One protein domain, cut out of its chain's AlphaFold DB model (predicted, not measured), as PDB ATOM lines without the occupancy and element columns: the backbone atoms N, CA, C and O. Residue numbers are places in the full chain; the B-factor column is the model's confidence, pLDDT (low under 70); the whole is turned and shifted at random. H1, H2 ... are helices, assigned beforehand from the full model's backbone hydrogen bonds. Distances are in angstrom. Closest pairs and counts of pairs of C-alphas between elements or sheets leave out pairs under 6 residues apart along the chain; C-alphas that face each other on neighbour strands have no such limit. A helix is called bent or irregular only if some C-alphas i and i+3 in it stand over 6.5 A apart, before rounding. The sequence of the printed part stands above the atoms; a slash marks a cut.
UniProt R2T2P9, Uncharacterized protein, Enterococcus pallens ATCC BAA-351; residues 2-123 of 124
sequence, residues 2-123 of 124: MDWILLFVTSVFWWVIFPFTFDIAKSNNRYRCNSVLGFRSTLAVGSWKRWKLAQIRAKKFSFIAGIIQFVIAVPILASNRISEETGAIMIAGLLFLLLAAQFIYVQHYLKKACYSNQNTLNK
ATOM      1  N   MET A   2     186.209 262.721 204.585       69.50
ATOM      2  CA  MET A   2     186.886 262.521 203.300       69.50
ATOM      3  C   MET A   2     187.540 261.132 203.162       69.50
ATOM      4  O   MET A   2     187.497 260.539 202.087       69.50
ATOM      5  N   ASP A   3     188.037 260.553 204.256       69.75
ATOM      6  CA  ASP A   3     188.732 259.260 204.208       69.75
ATOM      7  C   ASP A   3     187.814 258.061 203.937       69.75
ATOM      8  O   ASP A   3     188.190 257.110 203.252       69.75
ATOM      9  N   TRP A   4     186.566 258.118 204.407       76.81
ATOM     10  CA  TRP A   4     185.555 257.101 204.101       76.81
ATOM     11  C   TRP A   4     185.157 257.132 202.623       76.81
ATOM     12  O   TRP A   4     184.935 256.084 202.018       76.81
ATOM     13  N   ILE A   5     185.132 258.328 202.024       81.62
ATOM     14  CA  ILE A   5     184.933 258.501 200.582       81.62
ATOM     15  C   ILE A   5     186.133 257.922 199.825       81.62
ATOM     16  O   ILE A   5     185.940 257.207 198.844       81.62
ATOM     17  N   LEU A   6     187.362 258.155 200.297       78.81
ATOM     18  CA  LEU A   6     188.573 257.589 199.695       78.81
ATOM     19  C   LEU A   6     188.559 256.053 199.717       78.81
ATOM     20  O   LEU A   6     188.846 255.411 198.701       78.81
ATOM     21  N   LEU A   7     188.181 255.448 200.845       79.00
ATOM     22  CA  LEU A   7     188.004 254.001 200.942       79.00
ATOM     23  C   LEU A   7     186.935 253.505 199.966       79.00
ATOM     24  O   LEU A   7     187.189 252.584 199.194       79.00
ATOM     25  N   PHE A   8     185.767 254.147 199.941       82.19
ATOM     26  CA  PHE A   8     184.689 253.769 199.031       82.19
ATOM     27  C   PHE A   8     185.136 253.821 197.564       82.19
ATOM     28  O   PHE A   8     184.979 252.842 196.832       82.19
ATOM     29  N   VAL A   9     185.765 254.921 197.144       84.38
ATOM     30  CA  VAL A   9     186.274 255.093 195.777       84.38
ATOM     31  C   VAL A   9     187.303 254.013 195.444       84.38
ATOM     32  O   VAL A   9     187.174 253.335 194.424       84.38
ATOM     33  N   THR A  10     188.299 253.792 196.306       80.12
ATOM     34  CA  THR A  10     189.355 252.797 196.048       80.12
ATOM     35  C   THR A  10     188.824 251.360 196.021       80.12
ATOM     36  O   THR A  10     189.237 250.574 195.166       80.12
ATOM     37  N   SER A  11     187.852 251.010 196.866       80.88
ATOM     38  CA  SER A  11     187.175 249.707 196.826       80.88
ATOM     39  C   SER A  11     186.333 249.520 195.559       80.88
ATOM     40  O   SER A  11     186.384 248.453 194.943       80.88
ATOM     41  N   VAL A  12     185.614 250.556 195.106       84.56
ATOM     42  CA  VAL A  12     184.856 250.528 193.840       84.56
ATOM     43  C   VAL A  12     185.787 250.316 192.644       84.56
ATOM     44  O   VAL A  12     185.459 249.544 191.735       84.56
ATOM     45  N   PHE A  13     186.976 250.924 192.656       84.00
ATOM     46  CA  PHE A  13     187.993 250.669 191.635       84.00
ATOM     47  C   PHE A  13     188.365 249.185 191.554       84.00
ATOM     48  O   PHE A  13     188.366 248.610 190.462       84.00
ATOM     49  N   TRP A  14     188.612 248.541 192.697       82.75
ATOM     50  CA  TRP A  14     188.997 247.130 192.754       82.75
ATOM     51  C   TRP A  14     187.878 246.154 192.383       82.75
ATOM     52  O   TRP A  14     188.149 245.149 191.724       82.75
ATOM     53  N   TRP A  15     186.641 246.418 192.801       82.69
ATOM     54  CA  TRP A  15     185.534 245.467 192.650       82.69
ATOM     55  C   TRP A  15     184.702 245.656 191.388       82.69
ATOM     56  O   TRP A  15     184.120 244.688 190.902       82.69
ATOM     57  N   VAL A  16     184.651 246.872 190.844       81.38
ATOM     58  CA  VAL A  16     183.765 247.197 189.720       81.38
ATOM     59  C   VAL A  16     184.576 247.615 188.503       81.38
ATOM     60  O   VAL A  16     184.508 246.966 187.459       81.38
ATOM     61  N   ILE A  17     185.401 248.656 188.637       82.69
ATOM     62  CA  ILE A  17     186.071 249.273 187.485       82.69
ATOM     63  C   ILE A  17     187.144 248.339 186.907       82.69
ATOM     64  O   ILE A  17     187.156 248.079 185.701       82.69
ATOM     65  N   PHE A  18     188.032 247.786 187.736       81.44
ATOM     66  CA  PHE A  18     189.099 246.902 187.253       81.44
ATOM     67  C   PHE A  18     188.571 245.603 186.634       81.44
ATOM     68  O   PHE A  18     188.953 245.293 185.504       81.44
ATOM     69  N   PRO A  19     187.647 244.853 187.263       79.38
ATOM     70  CA  PRO A  19     187.094 243.654 186.644       79.38
ATOM     71  C   PRO A  19     186.426 243.931 185.293       79.38
ATOM     72  O   PRO A  19     186.629 243.164 184.351       79.38
ATOM     73  N   PHE A  20     185.690 245.041 185.182       80.50
ATOM     74  CA  PHE A  20     184.991 245.425 183.958       80.50
ATOM     75  C   PHE A  20     185.947 245.868 182.843       80.50
ATOM     76  O   PHE A  20     185.826 245.425 181.701       80.50
ATOM     77  N   THR A  21     186.951 246.686 183.168       78.31
ATOM     78  CA  THR A  21     187.979 247.106 182.198       78.31
ATOM     79  C   THR A  21     188.771 245.917 181.656       78.31
ATOM     80  O   THR A  21     189.057 245.871 180.458       78.31
ATOM     81  N   PHE A  22     189.058 244.906 182.484       76.12
ATOM     82  CA  PHE A  22     189.681 243.667 182.016       76.12
ATOM     83  C   PHE A  22     188.768 242.843 181.100       76.12
ATOM     84  O   PHE A  22     189.262 242.239 180.146       76.12
ATOM     85  N   ASP A  23     187.453 242.824 181.335       75.38
ATOM     86  CA  ASP A  23     186.497 242.135 180.457       75.38
ATOM     87  C   ASP A  23     186.353 242.834 179.094       75.38
ATOM     88  O   ASP A  23     186.388 242.159 178.063       75.38
ATOM     89  N   ILE A  24     186.278 244.172 179.065       75.94
ATOM     90  CA  ILE A  24     186.270 244.956 177.815       75.94
ATOM     91  C   ILE A  24     187.573 244.768 177.052       75.94
ATOM     92  O   ILE A  24     187.571 244.559 175.837       75.94
ATOM     93  N   ALA A  25     188.705 244.836 177.749       71.81
ATOM     94  CA  ALA A  25     189.971 244.592 177.095       71.81
ATOM     95  C   ALA A  25     189.960 243.184 176.497       71.81
ATOM     96  O   ALA A  25     190.398 243.001 175.362       71.81
ATOM     97  N   LYS A  26     189.453 242.183 177.244       68.62
ATOM     98  CA  LYS A  26     189.469 240.763 176.851       68.62
ATOM     99  C   LYS A  26     188.774 240.494 175.525       68.62
ATOM    100  O   LYS A  26     189.167 239.556 174.836       68.62
ATOM    101  N   SER A  27     187.751 241.265 175.180       67.25
ATOM    102  CA  SER A  27     187.021 241.107 173.924       67.25
ATOM    103  C   SER A  27     187.681 241.827 172.747       67.25
ATOM    104  O   SER A  27     187.401 241.484 171.601       67.25
ATOM    105  N   ASN A  28     188.589 242.776 172.993       68.25
ATOM    106  CA  ASN A  28     189.104 243.660 171.955       68.25
ATOM    107  C   ASN A  28     190.625 243.512 171.760       68.25
ATOM    108  O   ASN A  28     191.454 244.029 172.509       68.25
ATOM    109  N   ASN A  29     190.987 242.820 170.677       62.62
ATOM    110  CA  ASN A  29     192.365 242.469 170.315       62.62
ATOM    111  C   ASN A  29     193.266 243.701 170.067       62.62
ATOM    112  O   ASN A  29     194.489 243.598 170.164       62.62
ATOM    113  N   ARG A  30     192.679 244.887 169.823       61.75
ATOM    114  CA  ARG A  30     193.407 246.164 169.705       61.75
ATOM    115  C   ARG A  30     194.147 246.521 171.000       61.75
ATOM    116  O   ARG A  30     195.214 247.129 170.945       61.75
ATOM    117  N   TYR A  31     193.646 246.085 172.158       60.50
ATOM    118  CA  TYR A  31     194.283 246.337 173.451       60.50
ATOM    119  C   TYR A  31     195.352 245.305 173.826       60.50
ATOM    120  O   TYR A  31     195.920 245.381 174.910       60.50
ATOM    121  N   ARG A  32     195.713 244.374 172.930       59.97
ATOM    122  CA  ARG A  32     196.834 243.452 173.175       59.97
ATOM    123  C   ARG A  32     198.154 244.196 173.421       59.97
ATOM    124  O   ARG A  32     198.982 243.712 174.188       59.97
ATOM    125  N   CYS A  33     198.319 245.370 172.807       55.22
ATOM    126  CA  CYS A  33     199.477 246.253 172.979       55.22
ATOM    127  C   CYS A  33     199.257 247.369 174.014       55.22
ATOM    128  O   CYS A  33     200.241 247.925 174.502       55.22
ATOM    129  N   ASN A  34     198.003 247.671 174.374       54.34
ATOM    130  CA  ASN A  34     197.675 248.684 175.374       54.34
ATOM    131  C   ASN A  34     197.539 248.030 176.743       54.34
ATOM    132  O   ASN A  34     196.682 247.184 176.991       54.34
ATOM    133  N   SER A  35     198.399 248.438 177.659       51.38
ATOM    134  CA  SER A  35     198.327 247.999 179.036       51.38
ATOM    135  C   SER A  35     197.087 248.565 179.725       51.38
ATOM    136  O   SER A  35     197.031 249.765 179.994       51.38
ATOM    137  N   VAL A  36     196.124 247.717 180.077       52.91
ATOM    138  CA  VAL A  36     195.130 248.088 181.092       52.91
ATOM    139  C   VAL A  36     195.909 248.256 182.399       52.91
ATOM    140  O   VAL A  36     196.478 247.282 182.880       52.91
ATOM    141  N   LEU A  37     196.011 249.488 182.912       56.12
ATOM    142  CA  LEU A  37     196.762 249.865 184.129       56.12
ATOM    143  C   LEU A  37     198.300 249.776 184.037       56.12
ATOM    144  O   LEU A  37     198.957 249.418 185.008       56.12
ATOM    145  N   GLY A  38     198.914 250.053 182.885       51.81
ATOM    146  CA  GLY A  38     200.390 250.068 182.790       51.81
ATOM    147  C   GLY A  38     201.054 248.678 182.773       51.81
ATOM    148  O   GLY A  38     202.259 248.564 182.571       51.81
ATOM    149  N   PHE A  39     200.263 247.604 182.875       55.41
ATOM    150  CA  PHE A  39     200.602 246.212 182.575       55.41
ATOM    151  C   PHE A  39     201.078 245.936 181.138       55.41
ATOM    152  O   PHE A  39     200.473 245.158 180.399       55.41
ATOM    153  N   ARG A  40     202.187 246.538 180.706       59.97
ATOM    154  CA  ARG A  40     202.875 246.137 179.479       59.97
ATOM    155  C   ARG A  40     204.009 245.197 179.851       59.97
ATOM    156  O   ARG A  40     205.114 245.620 180.155       59.97
ATOM    157  N   SER A  41     203.735 243.899 179.809       62.59
ATOM    158  CA  SER A  41     204.794 242.893 179.825       62.59
ATOM    159  C   SER A  41     204.951 242.297 178.443       62.59
ATOM    160  O   SER A  41     203.979 241.825 177.849       62.59
ATOM    161  N   THR A  42     206.184 242.295 177.945       62.62
ATOM    162  CA  THR A  42     206.581 241.668 176.676       62.62
ATOM    163  C   THR A  42     206.082 240.222 176.571       62.62
ATOM    164  O   THR A  42     205.676 239.780 175.496       62.62
ATOM    165  N   LEU A  43     205.984 239.507 177.700       66.56
ATOM    166  CA  LEU A  43     205.447 238.145 177.765       66.56
ATOM    167  C   LEU A  43     203.939 238.069 177.492       66.56
ATOM    168  O   LEU A  43     203.486 237.114 176.855       66.56
ATOM    169  N   ALA A  44     203.164 239.052 177.958       66.31
ATOM    170  CA  ALA A  44     201.718 239.101 177.749       66.31
ATOM    171  C   ALA A  44     201.383 239.405 176.282       66.31
ATOM    172  O   ALA A  44     200.521 238.751 175.703       66.31
ATOM    173  N   VAL A  45     202.111 240.337 175.658       70.56
ATOM    174  CA  VAL A  45     201.892 240.735 174.255       70.56
ATOM    175  C   VAL A  45     202.312 239.627 173.276       70.56
ATOM    176  O   VAL A  45     201.804 239.575 172.159       70.56
ATOM    177  N   GLY A  46     203.159 238.679 173.694       68.62
ATOM    178  CA  GLY A  46     203.679 237.605 172.841       68.62
ATOM    179  C   GLY A  46     202.631 236.657 172.238       68.62
ATOM    180  O   GLY A  46     202.837 236.153 171.139       68.62
ATOM    181  N   SER A  47     201.472 236.432 172.877       75.88
ATOM    182  CA  SER A  47     200.377 235.644 172.275       75.88
ATOM    183  C   SER A  47     199.002 235.994 172.846       75.88
ATOM    184  O   SER A  47     198.885 236.358 174.013       75.88
ATOM    185  N   TRP A  48     197.934 235.813 172.057       75.25
ATOM    186  CA  TRP A  48     196.550 236.010 172.523       75.25
ATOM    187  C   TRP A  48     196.211 235.154 173.753       75.25
ATOM    188  O   TRP A  48     195.578 235.626 174.694       75.25
ATOM    189  N   LYS A  49     196.682 233.898 173.783       78.44
ATOM    190  CA  LYS A  49     196.472 232.988 174.920       78.44
ATOM    191  C   LYS A  49     197.137 233.517 176.198       78.44
ATOM    192  O   LYS A  49     196.512 233.493 177.256       78.44
ATOM    193  N   ARG A  50     198.375 234.026 176.103       78.00
ATOM    194  CA  ARG A  50     199.105 234.629 177.237       78.00
ATOM    195  C   ARG A  50     198.443 235.917 177.703       78.00
ATOM    196  O   ARG A  50     198.258 236.109 178.899       78.00
ATOM    197  N   TRP A  51     198.019 236.747 176.762       78.12
ATOM    198  CA  TRP A  51     197.322 237.985 177.058       78.12
ATOM    199  C   TRP A  51     195.983 237.729 177.781       78.12
ATOM    200  O   TRP A  51     195.757 238.259 178.868       78.12
ATOM    201  N   LYS A  52     195.147 236.806 177.282       79.31
ATOM    202  CA  LYS A  52     193.897 236.383 177.945       79.31
ATOM    203  C   LYS A  52     194.148 235.802 179.342       79.31
ATOM    204  O   LYS A  52     193.376 236.070 180.263       79.31
ATOM    205  N   LEU A  53     195.222 235.028 179.521       81.69
ATOM    206  CA  LEU A  53     195.623 234.507 180.831       81.69
ATOM    207  C   LEU A  53     195.992 235.639 181.800       81.69
ATOM    208  O   LEU A  53     195.541 235.612 182.944       81.69
ATOM    209  N   ALA A  54     196.762 236.634 181.346       81.75
ATOM    210  CA  ALA A  54     197.127 237.803 182.145       81.75
ATOM    211  C   ALA A  54     195.888 238.557 182.643       81.75
ATOM    212  O   ALA A  54     195.778 238.800 183.840       81.75
ATOM    213  N   GLN A  55     194.920 238.826 181.757       82.69
ATOM    214  CA  GLN A  55     193.669 239.510 182.116       82.69
ATOM    215  C   GLN A  55     192.853 238.731 183.155       82.69
ATOM    216  O   GLN A  55     192.397 239.293 184.148       82.69
ATOM    217  N   ILE A  56     192.712 237.411 182.982       84.06
ATOM    218  CA  ILE A  56     191.980 236.564 183.941       84.06
ATOM    219  C   ILE A  56     192.653 236.592 185.319       84.06
ATOM    220  O   ILE A  56     191.970 236.639 186.344       84.06
ATOM    221  N   ARG A  57     193.988 236.545 185.361       86.69
ATOM    222  CA  ARG A  57     194.757 236.579 186.613       86.69
ATOM    223  C   ARG A  57     194.685 237.949 187.279       86.69
ATOM    224  O   ARG A  57     194.451 237.995 188.482       86.69
ATOM    225  N   ALA A  58     194.808 239.025 186.505       84.50
ATOM    226  CA  ALA A  58     194.662 240.392 186.988       84.50
ATOM    227  C   ALA A  58     193.270 240.613 187.596       84.50
ATOM    228  O   ALA A  58     193.182 241.044 188.741       84.50
ATOM    229  N   LYS A  59     192.202 240.190 186.904       84.62
ATOM    230  CA  LYS A  59     190.819 240.248 187.405       84.62
ATOM    231  C   LYS A  59     190.639 239.499 188.723       84.62
ATOM    232  O   LYS A  59     190.088 240.054 189.666       84.62
ATOM    233  N   LYS A  60     191.112 238.251 188.812       86.75
ATOM    234  CA  LYS A  60     191.033 237.467 190.059       86.75
ATOM    235  C   LYS A  60     191.765 238.154 191.208       86.75
ATOM    236  O   LYS A  60     191.245 238.195 192.317       86.75
ATOM    237  N   PHE A  61     192.947 238.702 190.934       88.19
ATOM    238  CA  PHE A  61     193.703 239.448 191.930       88.19
ATOM    239  C   PHE A  61     192.963 240.714 192.363       88.19
ATOM    240  O   PHE A  61     192.951 241.005 193.549       88.19
ATOM    241  N   SER A  62     192.289 241.425 191.452       86.81
ATOM    242  CA  SER A  62     191.557 242.649 191.793       86.81
ATOM    243  C   SER A  62     190.465 242.441 192.838       86.81
ATOM    244  O   SER A  62     190.328 243.262 193.741       86.81
ATOM    245  N   PHE A  63     189.745 241.318 192.786       85.62
ATOM    246  CA  PHE A  63     188.776 240.978 193.831       85.62
ATOM    247  C   PHE A  63     189.445 240.770 195.194       85.62
ATOM    248  O   PHE A  63     188.995 241.330 196.192       85.62
ATOM    249  N   ILE A  64     190.543 240.007 195.227       89.25
ATOM    250  CA  ILE A  64     191.309 239.740 196.453       89.25
ATOM    251  C   ILE A  64     191.897 241.041 197.010       89.25
ATOM    252  O   ILE A  64     191.785 241.308 198.201       89.25
ATOM    253  N   ALA A  65     192.472 241.876 196.146       88.56
ATOM    254  CA  ALA A  65     193.037 243.167 196.505       88.56
ATOM    255  C   ALA A  65     191.985 244.105 197.103       88.56
ATOM    256  O   ALA A  65     192.253 244.720 198.125       88.56
ATOM    257  N   GLY A  66     190.772 244.156 196.545       87.00
ATOM    258  CA  GLY A  66     189.690 244.950 197.131       87.00
ATOM    259  C   GLY A  66     189.265 244.464 198.523       87.00
ATOM    260  O   GLY A  66     189.000 245.289 199.393       87.00
ATOM    261  N   ILE A  67     189.269 243.146 198.774       89.50
ATOM    262  CA  ILE A  67     189.027 242.595 200.122       89.50
ATOM    263  C   ILE A  67     190.154 243.005 201.076       89.50
ATOM    264  O   ILE A  67     189.876 243.495 202.165       89.50
ATOM    265  N   ILE A  68     191.418 242.848 200.669       90.75
ATOM    266  CA  ILE A  68     192.580 243.232 201.488       90.75
ATOM    267  C   ILE A  68     192.549 244.734 201.801       90.75
ATOM    268  O   ILE A  68     192.722 245.117 202.956       90.75
ATOM    269  N   GLN A  69     192.280 245.569 200.792       89.88
ATOM    270  CA  GLN A  69     192.130 247.016 200.944       89.88
ATOM    271  C   GLN A  69     191.077 247.332 202.004       89.88
ATOM    272  O   GLN A  69     191.343 248.111 202.910       89.88
ATOM    273  N   PHE A  70     189.908 246.695 201.925       88.06
ATOM    274  CA  PHE A  70     188.820 246.920 202.869       88.06
ATOM    275  C   PHE A  70     189.188 246.492 204.298       88.06
ATOM    276  O   PHE A  70     189.037 247.274 205.234       88.06
ATOM    277  N   VAL A  71     189.727 245.281 204.467       90.75
ATOM    278  CA  VAL A  71     190.080 244.716 205.782       90.75
ATOM    279  C   VAL A  71     191.152 245.538 206.499       90.75
ATOM    280  O   VAL A  71     191.123 245.621 207.722       90.75
ATOM    281  N   ILE A  72     192.084 246.152 205.767       89.50
ATOM    282  CA  ILE A  72     193.160 246.962 206.357       89.50
ATOM    283  C   ILE A  72     192.738 248.425 206.522       89.50
ATOM    284  O   ILE A  72     193.034 249.036 207.547       89.50
ATOM    285  N   ALA A  73     192.034 249.002 205.546       87.19
ATOM    286  CA  ALA A  73     191.656 250.410 205.590       87.19
ATOM    287  C   ALA A  73     190.575 250.701 206.640       87.19
ATOM    288  O   ALA A  73     190.649 251.734 207.295       87.19
ATOM    289  N   VAL A  74     189.608 249.799 206.856       87.38
ATOM    290  CA  VAL A  74     188.547 250.013 207.859       87.38
ATOM    291  C   VAL A  74     189.118 250.219 209.275       87.38
ATOM    292  O   VAL A  74     188.765 251.221 209.893       87.38
ATOM    293  N   PRO A  75     190.029 249.372 209.796       87.88
ATOM    294  CA  PRO A  75     190.682 249.613 211.084       87.88
ATOM    295  C   PRO A  75     191.488 250.913 211.151       87.88
ATOM    296  O   PRO A  75     191.498 251.563 212.193       87.88
ATOM    297  N   ILE A  76     192.155 251.301 210.056       86.06
ATOM    298  CA  ILE A  76     192.931 252.550 209.993       86.06
ATOM    299  C   ILE A  76     191.996 253.752 210.154       86.06
ATOM    300  O   ILE A  76     192.284 254.636 210.954       86.06
ATOM    301  N   LEU A  77     190.860 253.751 209.453       82.44
ATOM    302  CA  LEU A  77     189.881 254.842 209.499       82.44
ATOM    303  C   LEU A  77     189.027 254.854 210.766       82.44
ATOM    304  O   LEU A  77     188.581 255.913 211.196       82.44
ATOM    305  N   ALA A  78     188.792 253.690 211.370       84.31
ATOM    306  CA  ALA A  78     188.085 253.583 212.642       84.31
ATOM    307  C   ALA A  78     188.966 253.973 213.845       84.31
ATOM    308  O   ALA A  78     188.461 254.148 214.956       84.31
ATOM    309  N   SER A  79     190.284 254.084 213.657       82.94
ATOM    310  CA  SER A  79     191.217 254.440 214.720       82.94
ATOM    311  C   SER A  79     191.260 255.951 214.938       82.94
ATOM    312  O   SER A  79     191.934 256.677 214.214       82.94
ATOM    313  N   ASN A  80     190.656 256.422 216.032       75.00
ATOM    314  CA  ASN A  80     190.709 257.832 216.454       75.00
ATOM    315  C   ASN A  80     192.125 258.340 216.809       75.00
ATOM    316  O   ASN A  80     192.288 259.502 217.174       75.00
ATOM    317  N   ARG A  81     193.149 257.477 216.777       80.62
ATOM    318  CA  ARG A  81     194.545 257.842 217.075       80.62
ATOM    319  C   ARG A  81     195.337 258.274 215.845       80.62
ATOM    320  O   ARG A  81     196.441 258.786 216.002       80.62
ATOM    321  N   ILE A  82     194.824 258.016 214.646       81.31
ATOM    322  CA  ILE A  82     195.506 258.322 213.390       81.31
ATOM    323  C   ILE A  82     194.904 259.617 212.840       81.31
ATOM    324  O   ILE A  82     193.685 259.748 212.776       81.31
ATOM    325  N   SER A  83     195.747 260.585 212.470       85.31
ATOM    326  CA  SER A  83     195.267 261.796 211.794       85.31
ATOM    327  C   SER A  83     194.727 261.456 210.403       85.31
ATOM    328  O   SER A  83     195.251 260.551 209.751       85.31
ATOM    329  N   GLU A  84     193.722 262.198 209.926       81.19
ATOM    330  CA  GLU A  84     193.107 261.972 208.604       81.19
ATOM    331  C   GLU A  84     194.174 261.926 207.485       81.19
ATOM    332  O   GLU A  84     194.218 260.989 206.688       81.19
ATOM    333  N   GLU A  85     195.143 262.852 207.501       84.38
ATOM    334  CA  GLU A  85     196.260 262.884 206.539       84.38
ATOM    335  C   GLU A  85     197.116 261.609 206.562       84.38
ATOM    336  O   GLU A  85     197.446 261.046 205.514       84.38
ATOM    337  N   THR A  86     197.454 261.117 207.756       86.25
ATOM    338  CA  THR A  86     198.249 259.891 207.907       86.25
ATOM    339  C   THR A  86     197.453 258.677 207.429       86.25
ATOM    340  O   THR A  86     197.994 257.819 206.731       86.25
ATOM    341  N   GLY A  87     196.156 258.621 207.748       85.19
ATOM    342  CA  GLY A  87     195.251 257.566 207.290       85.19
ATOM    343  C   GLY A  87     195.152 257.516 205.764       85.19
ATOM    344  O   GLY A  87     195.297 256.444 205.168       85.19
ATOM    345  N   ALA A  88     195.002 258.673 205.118       83.56
ATOM    346  CA  ALA A  88     194.974 258.787 203.663       83.56
ATOM    347  C   ALA A  88     196.287 258.312 203.012       83.56
ATOM    348  O   ALA A  88     196.250 257.548 202.043       83.56
ATOM    349  N   ILE A  89     197.447 258.689 203.569       88.00
ATOM    350  CA  ILE A  89     198.763 258.228 203.090       88.00
ATOM    351  C   ILE A  89     198.891 256.705 203.220       88.00
ATOM    352  O   ILE A  89     199.352 256.046 202.286       88.00
ATOM    353  N   MET A  90     198.447 256.121 204.337       88.00
ATOM    354  CA  MET A  90     198.479 254.667 204.531       88.00
ATOM    355  C   MET A  90     197.588 253.932 203.520       88.00
ATOM    356  O   MET A  90     198.008 252.925 202.949       88.00
ATOM    357  N   ILE A  91     196.387 254.449 203.246       86.62
ATOM    358  CA  ILE A  91     195.454 253.891 202.251       86.62
ATOM    359  C   ILE A  91     196.025 253.990 200.833       86.62
ATOM    360  O   ILE A  91     195.922 253.028 200.064       86.62
ATOM    361  N   ALA A  92     196.647 255.118 200.484       86.00
ATOM    362  CA  ALA A  92     197.307 255.312 199.196       86.00
ATOM    363  C   ALA A  92     198.530 254.393 199.034       86.00
ATOM    364  O   ALA A  92     198.712 253.772 197.985       86.00
ATOM    365  N   GLY A  93     199.337 254.245 200.088       89.19
ATOM    366  CA  GLY A  93     200.459 253.307 200.126       89.19
ATOM    367  C   GLY A  93     200.004 251.858 199.962       89.19
ATOM    368  O   GLY A  93     200.586 251.110 199.175       89.19
ATOM    369  N   LEU A  94     198.914 251.469 200.630       89.94
ATOM    370  CA  LEU A  94     198.314 250.147 200.475       89.94
ATOM    371  C   LEU A  94     197.826 249.909 199.042       89.94
ATOM    372  O   LEU A  94     198.110 248.858 198.465       89.94
ATOM    373  N   LEU A  95     197.164 250.898 198.435       86.94
ATOM    374  CA  LEU A  95     196.735 250.829 197.039       86.94
ATOM    375  C   LEU A  95     197.927 250.594 196.102       86.94
ATOM    376  O   LEU A  95     197.871 249.714 195.240       86.94
ATOM    377  N   PHE A  96     199.019 251.339 196.291       88.81
ATOM    378  CA  PHE A  96     200.242 251.177 195.507       88.81
ATOM    379  C   PHE A  96     200.848 249.775 195.668       88.81
ATOM    380  O   PHE A  96     201.168 249.118 194.674       88.81
ATOM    381  N   LEU A  97     200.949 249.276 196.906       91.56
ATOM    382  CA  LEU A  97     201.452 247.930 197.192       91.56
ATOM    383  C   LEU A  97     200.595 246.843 196.536       91.56
ATOM    384  O   LEU A  97     201.137 245.896 195.966       91.56
ATOM    385  N   LEU A  98     199.268 246.984 196.561       90.69
ATOM    386  CA  LEU A  98     198.357 246.035 195.921       90.69
ATOM    387  C   LEU A  98     198.483 246.046 194.394       90.69
ATOM    388  O   LEU A  98     198.462 244.980 193.779       90.69
ATOM    389  N   LEU A  99     198.677 247.213 193.774       86.44
ATOM    390  CA  LEU A  99     198.949 247.314 192.335       86.44
ATOM    391  C   LEU A  99     200.292 246.659 191.964       86.44
ATOM    392  O   LEU A  99     200.365 245.882 191.009       86.44
ATOM    393  N   ALA A 100     201.346 246.899 192.748       88.19
ATOM    394  CA  ALA A 100     202.645 246.256 192.551       88.19
ATOM    395  C   ALA A 100     202.567 244.728 192.740       88.19
ATOM    396  O   ALA A 100     203.112 243.959 191.942       88.19
ATOM    397  N   ALA A 101     201.832 244.266 193.753       89.75
ATOM    398  CA  ALA A 101     201.609 242.849 194.013       89.75
ATOM    399  C   ALA A 101     200.807 242.181 192.887       89.75
ATOM    400  O   ALA A 101     201.186 241.100 192.426       89.75
ATOM    401  N   GLN A 102     199.765 242.849 192.373       87.19
ATOM    402  CA  GLN A 102     199.044 242.406 191.179       87.19
ATOM    403  C   GLN A 102     200.020 242.210 190.022       87.19
ATOM    404  O   GLN A 102     199.916 241.227 189.277       87.19
ATOM    405  N   PHE A 103     201.007 243.105 189.900       84.38
ATOM    406  CA  PHE A 103     201.965 243.024 188.817       84.38
ATOM    407  C   PHE A 103     202.880 241.830 188.880       84.38
ATOM    408  O   PHE A 103     202.969 241.059 187.916       84.38
ATOM    409  N   ILE A 104     203.503 241.640 190.029       87.56
ATOM    410  CA  ILE A 104     204.381 240.505 190.269       87.56
ATOM    411  C   ILE A 104     203.595 239.197 190.106       87.56
ATOM    412  O   ILE A 104     204.067 238.277 189.432       87.56
ATOM    413  N   TYR A 105     202.364 239.140 190.627       88.06
ATOM    414  CA  TYR A 105     201.480 237.982 190.503       88.06
ATOM    415  C   TYR A 105     201.231 237.610 189.036       88.06
ATOM    416  O   TYR A 105     201.465 236.469 188.630       88.06
ATOM    417  N   VAL A 106     200.817 238.565 188.199       85.06
ATOM    418  CA  VAL A 106     200.561 238.308 186.773       85.06
ATOM    419  C   VAL A 106     201.838 237.874 186.043       85.06
ATOM    420  O   VAL A 106     201.799 236.910 185.271       85.06
ATOM    421  N   GLN A 107     202.984 238.514 186.312       83.44
ATOM    422  CA  GLN A 107     204.263 238.130 185.700       83.44
ATOM    423  C   GLN A 107     204.692 236.711 186.066       83.44
ATOM    424  O   GLN A 107     205.144 235.962 185.196       83.44
ATOM    425  N   HIS A 108     204.534 236.324 187.329       86.06
ATOM    426  CA  HIS A 108     204.886 234.990 187.801       86.06
ATOM    427  C   HIS A 108     204.129 233.902 187.018       86.06
ATOM    428  O   HIS A 108     204.733 232.951 186.514       86.06
ATOM    429  N   TYR A 109     202.818 234.079 186.822       84.06
ATOM    430  CA  TYR A 109     202.005 233.139 186.043       84.06
ATOM    431  C   TYR A 109     202.357 233.124 184.552       84.06
ATOM    432  O   TYR A 109     202.368 232.054 183.940       84.06
ATOM    433  N   LEU A 110     202.672 234.282 183.964       81.81
ATOM    434  CA  LEU A 110     203.095 234.367 182.565       81.81
ATOM    435  C   LEU A 110     204.427 233.654 182.317       81.81
ATOM    436  O   LEU A 110     204.548 232.918 181.335       81.81
ATOM    437  N   LYS A 111     205.404 233.815 183.218       81.50
ATOM    438  CA  LYS A 111     206.684 233.093 183.155       81.50
ATOM    439  C   LYS A 111     206.470 231.584 183.256       81.50
ATOM    440  O   LYS A 111     206.940 230.851 182.391       81.50
ATOM    441  N   LYS A 112     205.687 231.117 184.237       80.75
ATOM    442  CA  LYS A 112     205.373 229.686 184.404       80.75
ATOM    443  C   LYS A 112     204.711 229.083 183.158       80.75
ATOM    444  O   LYS A 112     205.081 227.994 182.727       80.75
ATOM    445  N   ALA A 113     203.783 229.813 182.537       76.50
ATOM    446  CA  ALA A 113     203.149 229.398 181.286       76.50
ATOM    447  C   ALA A 113     204.128 229.357 180.094       76.50
ATOM    448  O   ALA A 113     203.933 228.565 179.176       76.50
ATOM    449  N   CYS A 114     205.180 230.184 180.091       70.56
ATOM    450  CA  CYS A 114     206.224 230.148 179.065       70.56
ATOM    451  C   CYS A 114     207.088 228.884 179.183       70.56
ATOM    452  O   CYS A 114     207.223 228.158 178.199       70.56
ATOM    453  N   TYR A 115     207.587 228.583 180.386       72.06
ATOM    454  CA  TYR A 115     208.426 227.403 180.637       72.06
ATOM    455  C   TYR A 115     207.681 226.084 180.403       72.06
ATOM    456  O   TYR A 115     208.231 225.159 179.810       72.06
ATOM    457  N   SER A 116     206.402 226.005 180.791       68.19
ATOM    458  CA  SER A 116     205.586 224.809 180.538       68.19
ATOM    459  C   SER A 116     205.445 224.496 179.047       68.19
ATOM    460  O   SER A 116     205.377 223.327 178.691       68.19
ATOM    461  N   ASN A 117     205.399 225.521 178.189       62.19
ATOM    462  CA  ASN A 117     205.194 225.353 176.751       62.19
ATOM    463  C   ASN A 117     206.493 224.972 176.011       62.19
ATOM    464  O   ASN A 117     206.438 224.306 174.983       62.19
ATOM    465  N   GLN A 118     207.658 225.374 176.537       61.41
ATOM    466  CA  GLN A 118     208.968 224.930 176.036       61.41
ATOM    467  C   GLN A 118     209.230 223.456 176.364       61.41
ATOM    468  O   GLN A 118     209.690 222.713 175.505       61.41
ATOM    469  N   ASN A 119     208.862 223.002 177.564       61.91
ATOM    470  CA  ASN A 119     209.038 221.600 177.953       61.91
ATOM    471  C   ASN A 119     208.160 220.624 177.156       61.91
ATOM    472  O   ASN A 119     208.529 219.462 177.029       61.91
ATOM    473  N   THR A 120     207.012 221.063 176.632       60.50
ATOM    474  CA  THR A 120     206.189 220.251 175.718       60.50
ATOM    475  C   THR A 120     206.732 220.231 174.293       60.50
ATOM    476  O   THR A 120     206.626 219.203 173.644       60.50
ATOM    477  N   LEU A 121     207.340 221.324 173.818       59.78
ATOM    478  CA  LEU A 121     207.988 221.369 172.499       59.78
ATOM    479  C   LEU A 121     209.282 220.546 172.449       59.78
ATOM    480  O   LEU A 121     209.557 219.939 171.431       59.78
ATOM    481  N   ASN A 122     210.039 220.477 173.546       58.12
ATOM    482  CA  ASN A 122     211.265 219.672 173.617       58.12
ATOM    483  C   ASN A 122     211.008 218.163 173.811       58.12
ATOM    484  O   ASN A 122     211.958 217.388 173.871       58.12
ATOM    485  N   LYS A 123     209.748 217.753 173.999       56.19
ATOM    486  CA  LYS A 123     209.332 216.354 174.197       56.19
ATOM    487  C   LYS A 123     208.560 215.774 173.005       56.19
ATOM    488  O   LYS A 123     208.183 214.607 173.073       56.19
TER     489      LYS A 123
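Overview. This is residues 2 to 123 of the 124 residues of an uncharacterized protein of Enterococcus pallens ATCC BAA-351 (UniProt R2T2P9). Bent H1, H4 and H5 run up and down side by side as an elongated bundle; short H2 and H3 lie near one end, and residues 115 to 123 stick out. The printed part has 122 residues with five named helices, H1 to H5: all helix. It is loose, radius of gyration of the C-alphas 17.2 A, spanning 62 by 27 by 18 A.

Along the chain. Find C-alpha 2 at (186.886, 262.521, 203.300), where H1, residues 2 to 27, begins; one helix by its hydrogen bonds, it is bent, C-alphas 15 and 18 being 6.6 A apart, into arms H1a, 2 to 15, and H1b, 18 to 27. Then come H2, 29 to 32, H3, 42 to 45, H4, 48 to 78, 44.6 A long, and H5, 84 to 121, 56.3 A long, ending at C-alpha 121 (207.988, 221.369, 172.499).

Arrangement. Look at the hairpin H4 and H5: they touch, closest C-alphas Ala 54 and Val 106, 5.8 A. H4 touches H1a, closest C-alphas Trp 14 and Gly 66, 4.9 A, opposite ways at a shallow tilt of 25 degrees. O i to N i+4 pairs are within hydrogen-bond range throughout H1a and H1b, 26 of 27 in H4, 33 of 34 in H5.

Size, cuts and confidence. The printed part has no cut; pLDDT is under 70 in 30 residues, among them 26 to 44.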